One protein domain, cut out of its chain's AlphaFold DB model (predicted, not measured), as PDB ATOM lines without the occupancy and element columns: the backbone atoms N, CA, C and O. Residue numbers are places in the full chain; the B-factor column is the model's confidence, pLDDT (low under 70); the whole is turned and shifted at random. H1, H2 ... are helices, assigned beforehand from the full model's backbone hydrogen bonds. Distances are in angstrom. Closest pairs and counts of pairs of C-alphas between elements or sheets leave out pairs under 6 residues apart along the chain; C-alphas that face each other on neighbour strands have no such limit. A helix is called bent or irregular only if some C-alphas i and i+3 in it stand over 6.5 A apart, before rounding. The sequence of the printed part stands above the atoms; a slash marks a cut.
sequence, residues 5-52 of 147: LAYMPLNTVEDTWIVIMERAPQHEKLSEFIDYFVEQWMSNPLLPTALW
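What this domain is: This is residues 5 to 52 of the 147 residues of an uncharacterized protein of Araneus ventricosus (UniProt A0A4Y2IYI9). The longest helix, H2, and the helix before it, H1, run in opposite senses like the two arms of a loose U, with an open gap between them. Residues 24 to 27 join the arms at one end, and the short helix H3 sits at the other, open end, near the last residues of H2 and the first of H1. Residues 25 to 30, of which 28 to 30 belong to H2, stick out at the joined end. The printed part has 48 residues, with three named helices in the order H1, H2, H3 and no named strand; its class is all helix. It is only just compact, close to loose, with a radius of gyration of the C-alphas of 11.2 A and spans of 29 by 20 by 13 A.

Where its parts are: H2, residues 28 to 42, measures 20.1 A from C-alpha 28 at (56.781, -4.818, -12.938) to C-alpha 42; it is neither bent nor irregular, but only just: C-alphas 39 and 42 are 6.2 A apart. H1, residues 10 to 23, begins at C-alpha 10 at (43.038, 20.475, -13.977) and measures 20.9 A; it is irregular, with C-alphas 11 and 14 7.4 A apart. H3, residues 49 to 52, measures 5.7 A and ends at C-alpha 52 at (41.596, 14.473, -22.040).

How they stand to each other: H2 and H1 are near each other, with 6 pairs of C-alphas within 10 A; their closest C-alphas are 8.4 A apart. H3 is close to H2 but not clearly touching, the closest C-alphas being those of Met 42 and Thr 49, 6.4 A apart. H3 is also close to H1 but not clearly touching, with the closest C-alphas, of Leu 10 and Ala 50, 7.0 A apart. Every O i to N i+4 pair is within hydrogen-bond range in H2, 8 of 10 are in H1, and H3 is too short for such a pair.

The domain as a whole: The two C-alphas farthest apart, of Pro 9 and Glu 28, are 29.6 A apart. The printed part has no cut; the link from H1 to H2 is tight and that from H2 to H3 is short. The mean pLDDT of the printed part is 90.9, and no printed residue is under 70.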
ATOM      1  N   LEU A   5      41.452  10.139 -12.898       87.75
ATOM      2  CA  LEU A   5      42.263  11.343 -13.075       87.75
ATOM      3  C   LEU A   5      41.644  12.353 -14.057       87.75
ATOM      4  O   LEU A   5      41.816  13.557 -13.900       87.75
ATOM      5  N   ALA A   6      40.876  11.880 -15.045       87.81
ATOM      6  CA  ALA A   6      40.212  12.745 -16.018       87.81
ATOM      7  C   ALA A   6      39.104  13.602 -15.390       87.81
ATOM      8  O   ALA A   6      38.718  14.607 -15.974       87.81
ATOM      9  N   TYR A   7      38.596  13.224 -14.217       86.19
ATOM     10  CA  TYR A   7      37.559  13.969 -13.503       86.19
ATOM     11  C   TYR A   7      38.118  14.896 -12.425       86.19
ATOM     12  O   TYR A   7      37.337  15.535 -11.734       86.19
ATOM     13  N   MET A   8      39.438  14.954 -12.247       87.50
ATOM     14  CA  MET A   8      40.039  15.851 -11.264       87.50
ATOM     15  C   MET A   8      40.133  17.270 -11.828       87.50
ATOM     16  O   MET A   8      40.400  17.420 -13.025       87.50
ATOM     17  N   PRO A   9      39.980  18.318 -11.001       89.94
ATOM     18  CA  PRO A   9      40.279  19.684 -11.414       89.94
ATOM     19  C   PRO A   9      41.673  19.765 -12.037       89.94
ATOM     20  O   PRO A   9      42.626  19.219 -11.477       89.94
ATOM     21  N   LEU A  10      41.800  20.441 -13.184       89.06
ATOM     22  CA  LEU A  10      43.038  20.475 -13.977       89.06
ATOM     23  C   LEU A  10      44.277  20.842 -13.154       89.06
ATOM     24  O   LEU A  10      45.328  20.232 -13.312       89.06
ATOM     25  N   ASN A  11      44.130  21.795 -12.235       89.44
ATOM     26  CA  ASN A  11      45.194  22.271 -11.354       89.44
ATOM     27  C   ASN A  11      45.603  21.277 -10.252       89.44
ATOM     28  O   ASN A  11      46.567  21.536  -9.550       89.44
ATOM     29  N   THR A  12      44.865  20.181 -10.072       91.56
ATOM     30  CA  THR A  12      45.110  19.156  -9.039       91.56
ATOM     31  C   THR A  12      45.510  17.804  -9.624       91.56
ATOM     32  O   THR A  12      45.762  16.858  -8.880       91.56
ATOM     33  N   VAL A  13      45.540  17.681 -10.957       91.62
ATOM     34  CA  VAL A  13      45.814  16.413 -11.646       91.62
ATOM     35  C   VAL A  13      47.199  15.874 -11.284       91.62
ATOM     36  O   VAL A  13      47.322  14.692 -10.974       91.62
ATOM     37  N   GLU A  14      48.221  16.727 -11.275       90.94
ATOM     38  CA  GLU A  14      49.598  16.329 -10.961       90.94
ATOM     39  C   GLU A  14      49.751  15.891  -9.497       90.94
ATOM     40  O   GLU A  14      50.229  14.787  -9.231       90.94
ATOM     41  N   ASP A  15      49.218  16.671  -8.552       90.81
ATOM     42  CA  ASP A  15      49.205  16.315  -7.126       90.81
ATOM     43  C   ASP A  15      48.478  14.985  -6.876       90.81
ATOM     44  O   ASP A  15      48.928  14.128  -6.112       90.81
ATOM     45  N   THR A  16      47.351  14.775  -7.560       90.06
ATOM     46  CA  THR A  16      46.574  13.537  -7.438       90.06
ATOM     47  C   THR A  16      47.334  12.346  -8.011       90.06
ATOM     48  O   THR A  16      47.280  11.252  -7.448       90.06
ATOM     49  N   TRP A  17      48.059  12.543  -9.115       92.06
ATOM     50  CA  TRP A  17      48.912  11.513  -9.695       92.06
ATOM     51  C   TRP A  17      50.001  11.065  -8.713       92.06
ATOM     52  O   TRP A  17      50.187   9.863  -8.532       92.06
ATOM     53  N   ILE A  18      50.638  11.999  -8.000       91.81
ATOM     54  CA  ILE A  18      51.636  11.686  -6.962       91.81
ATOM     55  C   ILE A  18      51.030  10.800  -5.863       91.81
ATOM     56  O   ILE A  18      51.615   9.780  -5.503       91.81
ATOM     57  N   VAL A  19      49.828  11.127  -5.379       91.88
ATOM     58  CA  VAL A  19      49.134  10.324  -4.352       91.88
ATOM     59  C   VAL A  19      48.774   8.922  -4.861       91.88
ATOM     60  O   VAL A  19      48.849   7.948  -4.109       91.88
ATOM     61  N   ILE A  20      48.374   8.797  -6.132       90.06
ATOM     62  CA  ILE A  20      48.110   7.493  -6.761       90.06
ATOM     63  C   ILE A  20      49.393   6.660  -6.788       90.06
ATOM     64  O   ILE A  20      49.362   5.484  -6.429       90.06
ATOM     65  N   MET A  21      50.507   7.280  -7.170       90.81
ATOM     66  CA  MET A  21      51.814   6.637  -7.262       90.81
ATOM     67  C   MET A  21      52.359   6.191  -5.904       90.81
ATOM     68  O   MET A  21      52.880   5.085  -5.798       90.81
ATOM     69  N   GLU A  22      52.181   6.991  -4.850       91.50
ATOM     70  CA  GLU A  22      52.589   6.639  -3.482       91.50
ATOM     71  C   GLU A  22      51.866   5.387  -2.957       91.50
ATOM     72  O   GLU A  22      52.418   4.602  -2.187       91.50
ATOM     73  N   ARG A  23      50.619   5.179  -3.392       90.25
ATOM     74  CA  ARG A  23      49.778   4.046  -2.980       90.25
ATOM     75  C   ARG A  23      49.832   2.867  -3.950       90.25
ATOM     76  O   ARG A  23      49.218   1.834  -3.673       90.25
ATOM     77  N   ALA A  24      50.502   3.020  -5.089       88.69
ATOM     78  CA  ALA A  24      50.580   1.981  -6.099       88.69
ATOM     79  C   ALA A  24      51.433   0.806  -5.582       88.69
ATOM     80  O   ALA A  24      52.522   1.018  -5.044       88.69
ATOM     81  N   PRO A  25      50.973  -0.449  -5.731       91.75
ATOM     82  CA  PRO A  25      51.779  -1.603  -5.356       91.75
ATOM     83  C   PRO A  25      53.002  -1.707  -6.270       91.75
ATOM     84  O   PRO A  25      52.916  -1.440  -7.468       91.75
ATOM     85  N   GLN A  26      54.137  -2.158  -5.740       89.94
ATOM     86  CA  GLN A  26      55.282  -2.445  -6.599       89.94
ATOM     87  C   GLN A  26      55.026  -3.714  -7.412       89.94
ATOM     88  O   GLN A  26      54.913  -4.810  -6.865       89.94
ATOM     89  N   HIS A  27      54.913  -3.551  -8.729       94.12
ATOM     90  CA  HIS A  27      54.717  -4.645  -9.670       94.12
ATOM     91  C   HIS A  27      55.259  -4.247 -11.050       94.12
ATOM     92  O   HIS A  27      54.875  -3.214 -11.584       94.12
ATOM     93  N   GLU A  28      56.071  -5.101 -11.673       92.19
ATOM     94  CA  GLU A  28      56.781  -4.818 -12.938       92.19
ATOM     95  C   GLU A  28      55.851  -4.348 -14.071       92.19
ATOM     96  O   GLU A  28      56.008  -3.252 -14.597       92.19
ATOM     97  N   LYS A  29      54.783  -5.103 -14.365       93.06
ATOM     98  CA  LYS A  29      53.780  -4.697 -15.375       93.06
ATOM     99  C   LYS A  29      53.065  -3.380 -15.059       93.06
ATOM    100  O   LYS A  29      52.559  -2.722 -15.962       93.06
ATOM    101  N   LEU A  30      52.946  -3.037 -13.775       92.00
ATOM    102  CA  LEU A  30      52.329  -1.777 -13.379       92.00
ATOM    103  C   LEU A  30      53.305  -0.624 -13.624       92.00
ATOM    104  O   LEU A  30      52.873   0.410 -14.117       92.00
ATOM    105  N   SER A  31      54.599  -0.826 -13.364       92.69
ATOM    106  CA  SER A  31      55.655   0.125 -13.720       92.69
ATOM    107  C   SER A  31      55.683   0.403 -15.224       92.69
ATOM    108  O   SER A  31      55.611   1.561 -15.610       92.69
ATOM    109  N   GLU A  32      55.641  -0.632 -16.073       94.75
ATOM    110  CA  GLU A  32      55.566  -0.452 -17.535       94.75
ATOM    111  C   GLU A  32      54.336   0.366 -17.963       94.75
ATOM    112  O   GLU A  32      54.415   1.251 -18.818       94.75
ATOM    113  N   PHE A  33      53.176   0.090 -17.358       93.06
ATOM    114  CA  PHE A  33      51.956   0.851 -17.624       93.06
ATOM    115  C   PHE A  33      52.072   2.311 -17.169       93.06
ATOM    116  O   PHE A  33      51.595   3.207 -17.864       93.06
ATOM    117  N   ILE A  34      52.675   2.547 -16.005       92.38
ATOM    118  CA  ILE A  34      52.895   3.880 -15.444       92.38
ATOM    119  C   ILE A  34      53.815   4.690 -16.355       92.38
ATOM    120  O   ILE A  34      53.461   5.818 -16.691       92.38
ATOM    121  N   ASP A  35      54.923   4.106 -16.811       93.88
ATOM    122  CA  ASP A  35      55.868   4.764 -17.716       93.88
ATOM    123  C   ASP A  35      55.176   5.171 -19.020       93.88
ATOM    124  O   ASP A  35      55.213   6.339 -19.418       93.88
ATOM    125  N   TYR A  36      54.433   4.239 -19.625       94.44
ATOM    126  CA  TYR A  36      53.607   4.524 -20.797       94.44
ATOM    127  C   TYR A  36      52.587   5.641 -20.529       94.44
ATOM    128  O   TYR A  36      52.398   6.537 -21.354       94.44
ATOM    129  N   PHE A  37      51.898   5.597 -19.386       91.88
ATOM    130  CA  PHE A  37      50.869   6.577 -19.058       91.88
ATOM    131  C   PHE A  37      51.461   7.981 -18.902       91.88
ATOM    132  O   PHE A  37      50.911   8.944 -19.440       91.88
ATOM    133  N   VAL A  38      52.595   8.097 -18.210       92.31
ATOM    134  CA  VAL A  38      53.298   9.368 -18.015       92.31
ATOM    135  C   VAL A  38      53.791   9.923 -19.345       92.31
ATOM    136  O   VAL A  38      53.584  11.107 -19.621       92.31
ATOM    137  N   GLU A  39      54.391   9.085 -20.188       94.25
ATOM    138  CA  GLU A  39      54.895   9.508 -21.493       94.25
ATOM    139  C   GLU A  39      53.758  10.000 -22.396       94.25
ATOM    140  O   GLU A  39      53.850  11.084 -22.970       94.25
ATOM    141  N   GLN A  40      52.661   9.242 -22.492       92.56
ATOM    142  CA  GLN A  40      51.595   9.526 -23.454       92.56
ATOM    143  C   GLN A  40      50.576  10.564 -22.987       92.56
ATOM    144  O   GLN A  40      50.073  11.316 -23.819       92.56
ATOM    145  N   TRP A  41      50.242  10.603 -21.696       90.88
ATOM    146  CA  TRP A  41      49.102  11.385 -21.197       90.88
ATOM    147  C   TRP A  41      49.489  12.530 -20.263       90.88
ATOM    148  O   TRP A  41      48.722  13.486 -20.147       90.88
ATOM    149  N   MET A  42      50.655  12.465 -19.613       90.06
ATOM    150  CA  MET A  42      51.116  13.530 -18.709       90.06
ATOM    151  C   MET A  42      52.154  14.440 -19.371       90.06
ATOM    152  O   MET A  42      52.092  15.653 -19.204       90.06
ATOM    153  N   SER A  43      53.078  13.869 -20.149       90.88
ATOM    154  CA  SER A  43      54.246  14.591 -20.683       90.88
ATOM    155  C   SER A  43      54.146  14.921 -22.173       90.88
ATOM    156  O   SER A  43      54.923  15.731 -22.675       90.88
ATOM    157  N   ASN A  44      53.213  14.301 -22.901       92.62
ATOM    158  CA  ASN A  44      53.090  14.482 -24.343       92.62
ATOM    159  C   ASN A  44      52.515  15.873 -24.685       92.62
ATOM    160  O   ASN A  44      51.333  16.123 -24.429       92.62
ATOM    161  N   PRO A  45      53.278  16.764 -25.348       90.31
ATOM    162  CA  PRO A  45      52.788  18.095 -25.704       90.31
ATOM    163  C   PRO A  45      51.666  18.066 -26.754       90.31
ATOM    164  O   PRO A  45      50.916  19.032 -26.871       90.31
ATOM    165  N   LEU A  46      51.528  16.973 -27.517       92.25
ATOM    166  CA  LEU A  46      50.441  16.784 -28.484       92.25
ATOM    167  C   LEU A  46      49.128  16.356 -27.814       92.25
ATOM    168  O   LEU A  46      48.060  16.540 -28.396       92.25
ATOM    169  N   LEU A  47      49.203  15.794 -26.603       89.19
ATOM    170  CA  LEU A  47      48.061  15.322 -25.816       89.19
ATOM    171  C   LEU A  47      48.066  15.976 -24.423       89.19
ATOM    172  O   LEU A  47      48.165  15.277 -23.412       89.19
ATOM    173  N   PRO A  48      47.952  17.316 -24.343       90.88
ATOM    174  CA  PRO A  48      47.995  18.018 -23.068       90.88
ATOM    175  C   PRO A  48      46.840  17.583 -22.160       90.88
ATOM    176  O   PRO A  48      45.759  17.238 -22.638       90.88
ATOM    177  N   THR A  49      47.023  17.688 -20.841       89.19
ATOM    178  CA  THR A  49      46.021  17.308 -19.826       89.19
ATOM    179  C   THR A  49      44.639  17.900 -20.094       89.19
ATOM    180  O   THR A  49      43.629  17.209 -19.981       89.19
ATOM    181  N   ALA A  50      44.583  19.158 -20.539       88.31
ATOM    182  CA  ALA A  50      43.343  19.848 -20.895       88.31
ATOM    183  C   ALA A  50      42.531  19.163 -22.011       88.31
ATOM    184  O   ALA A  50      41.322  19.358 -22.087       88.31
ATOM    185  N   LEU A  51      43.171  18.364 -22.870       87.75
ATOM    186  CA  LEU A  51      42.508  17.672 -23.974       87.75
ATOM    187  C   LEU A  51      41.696  16.461 -23.495       87.75
ATOM    188  O   LEU A  51      40.613  16.200 -24.018       87.75
ATOM    189  N   TRP A  52      42.222  15.704 -22.531       86.81
ATOM    190  CA  TRP A  52      41.596  14.473 -22.040       86.81
ATOM    191  C   TRP A  52      40.888  14.636 -20.693       86.81
ATOM    192  O   TRP A  52      40.121  13.754 -20.298       86.81
TER     193      TRP A  52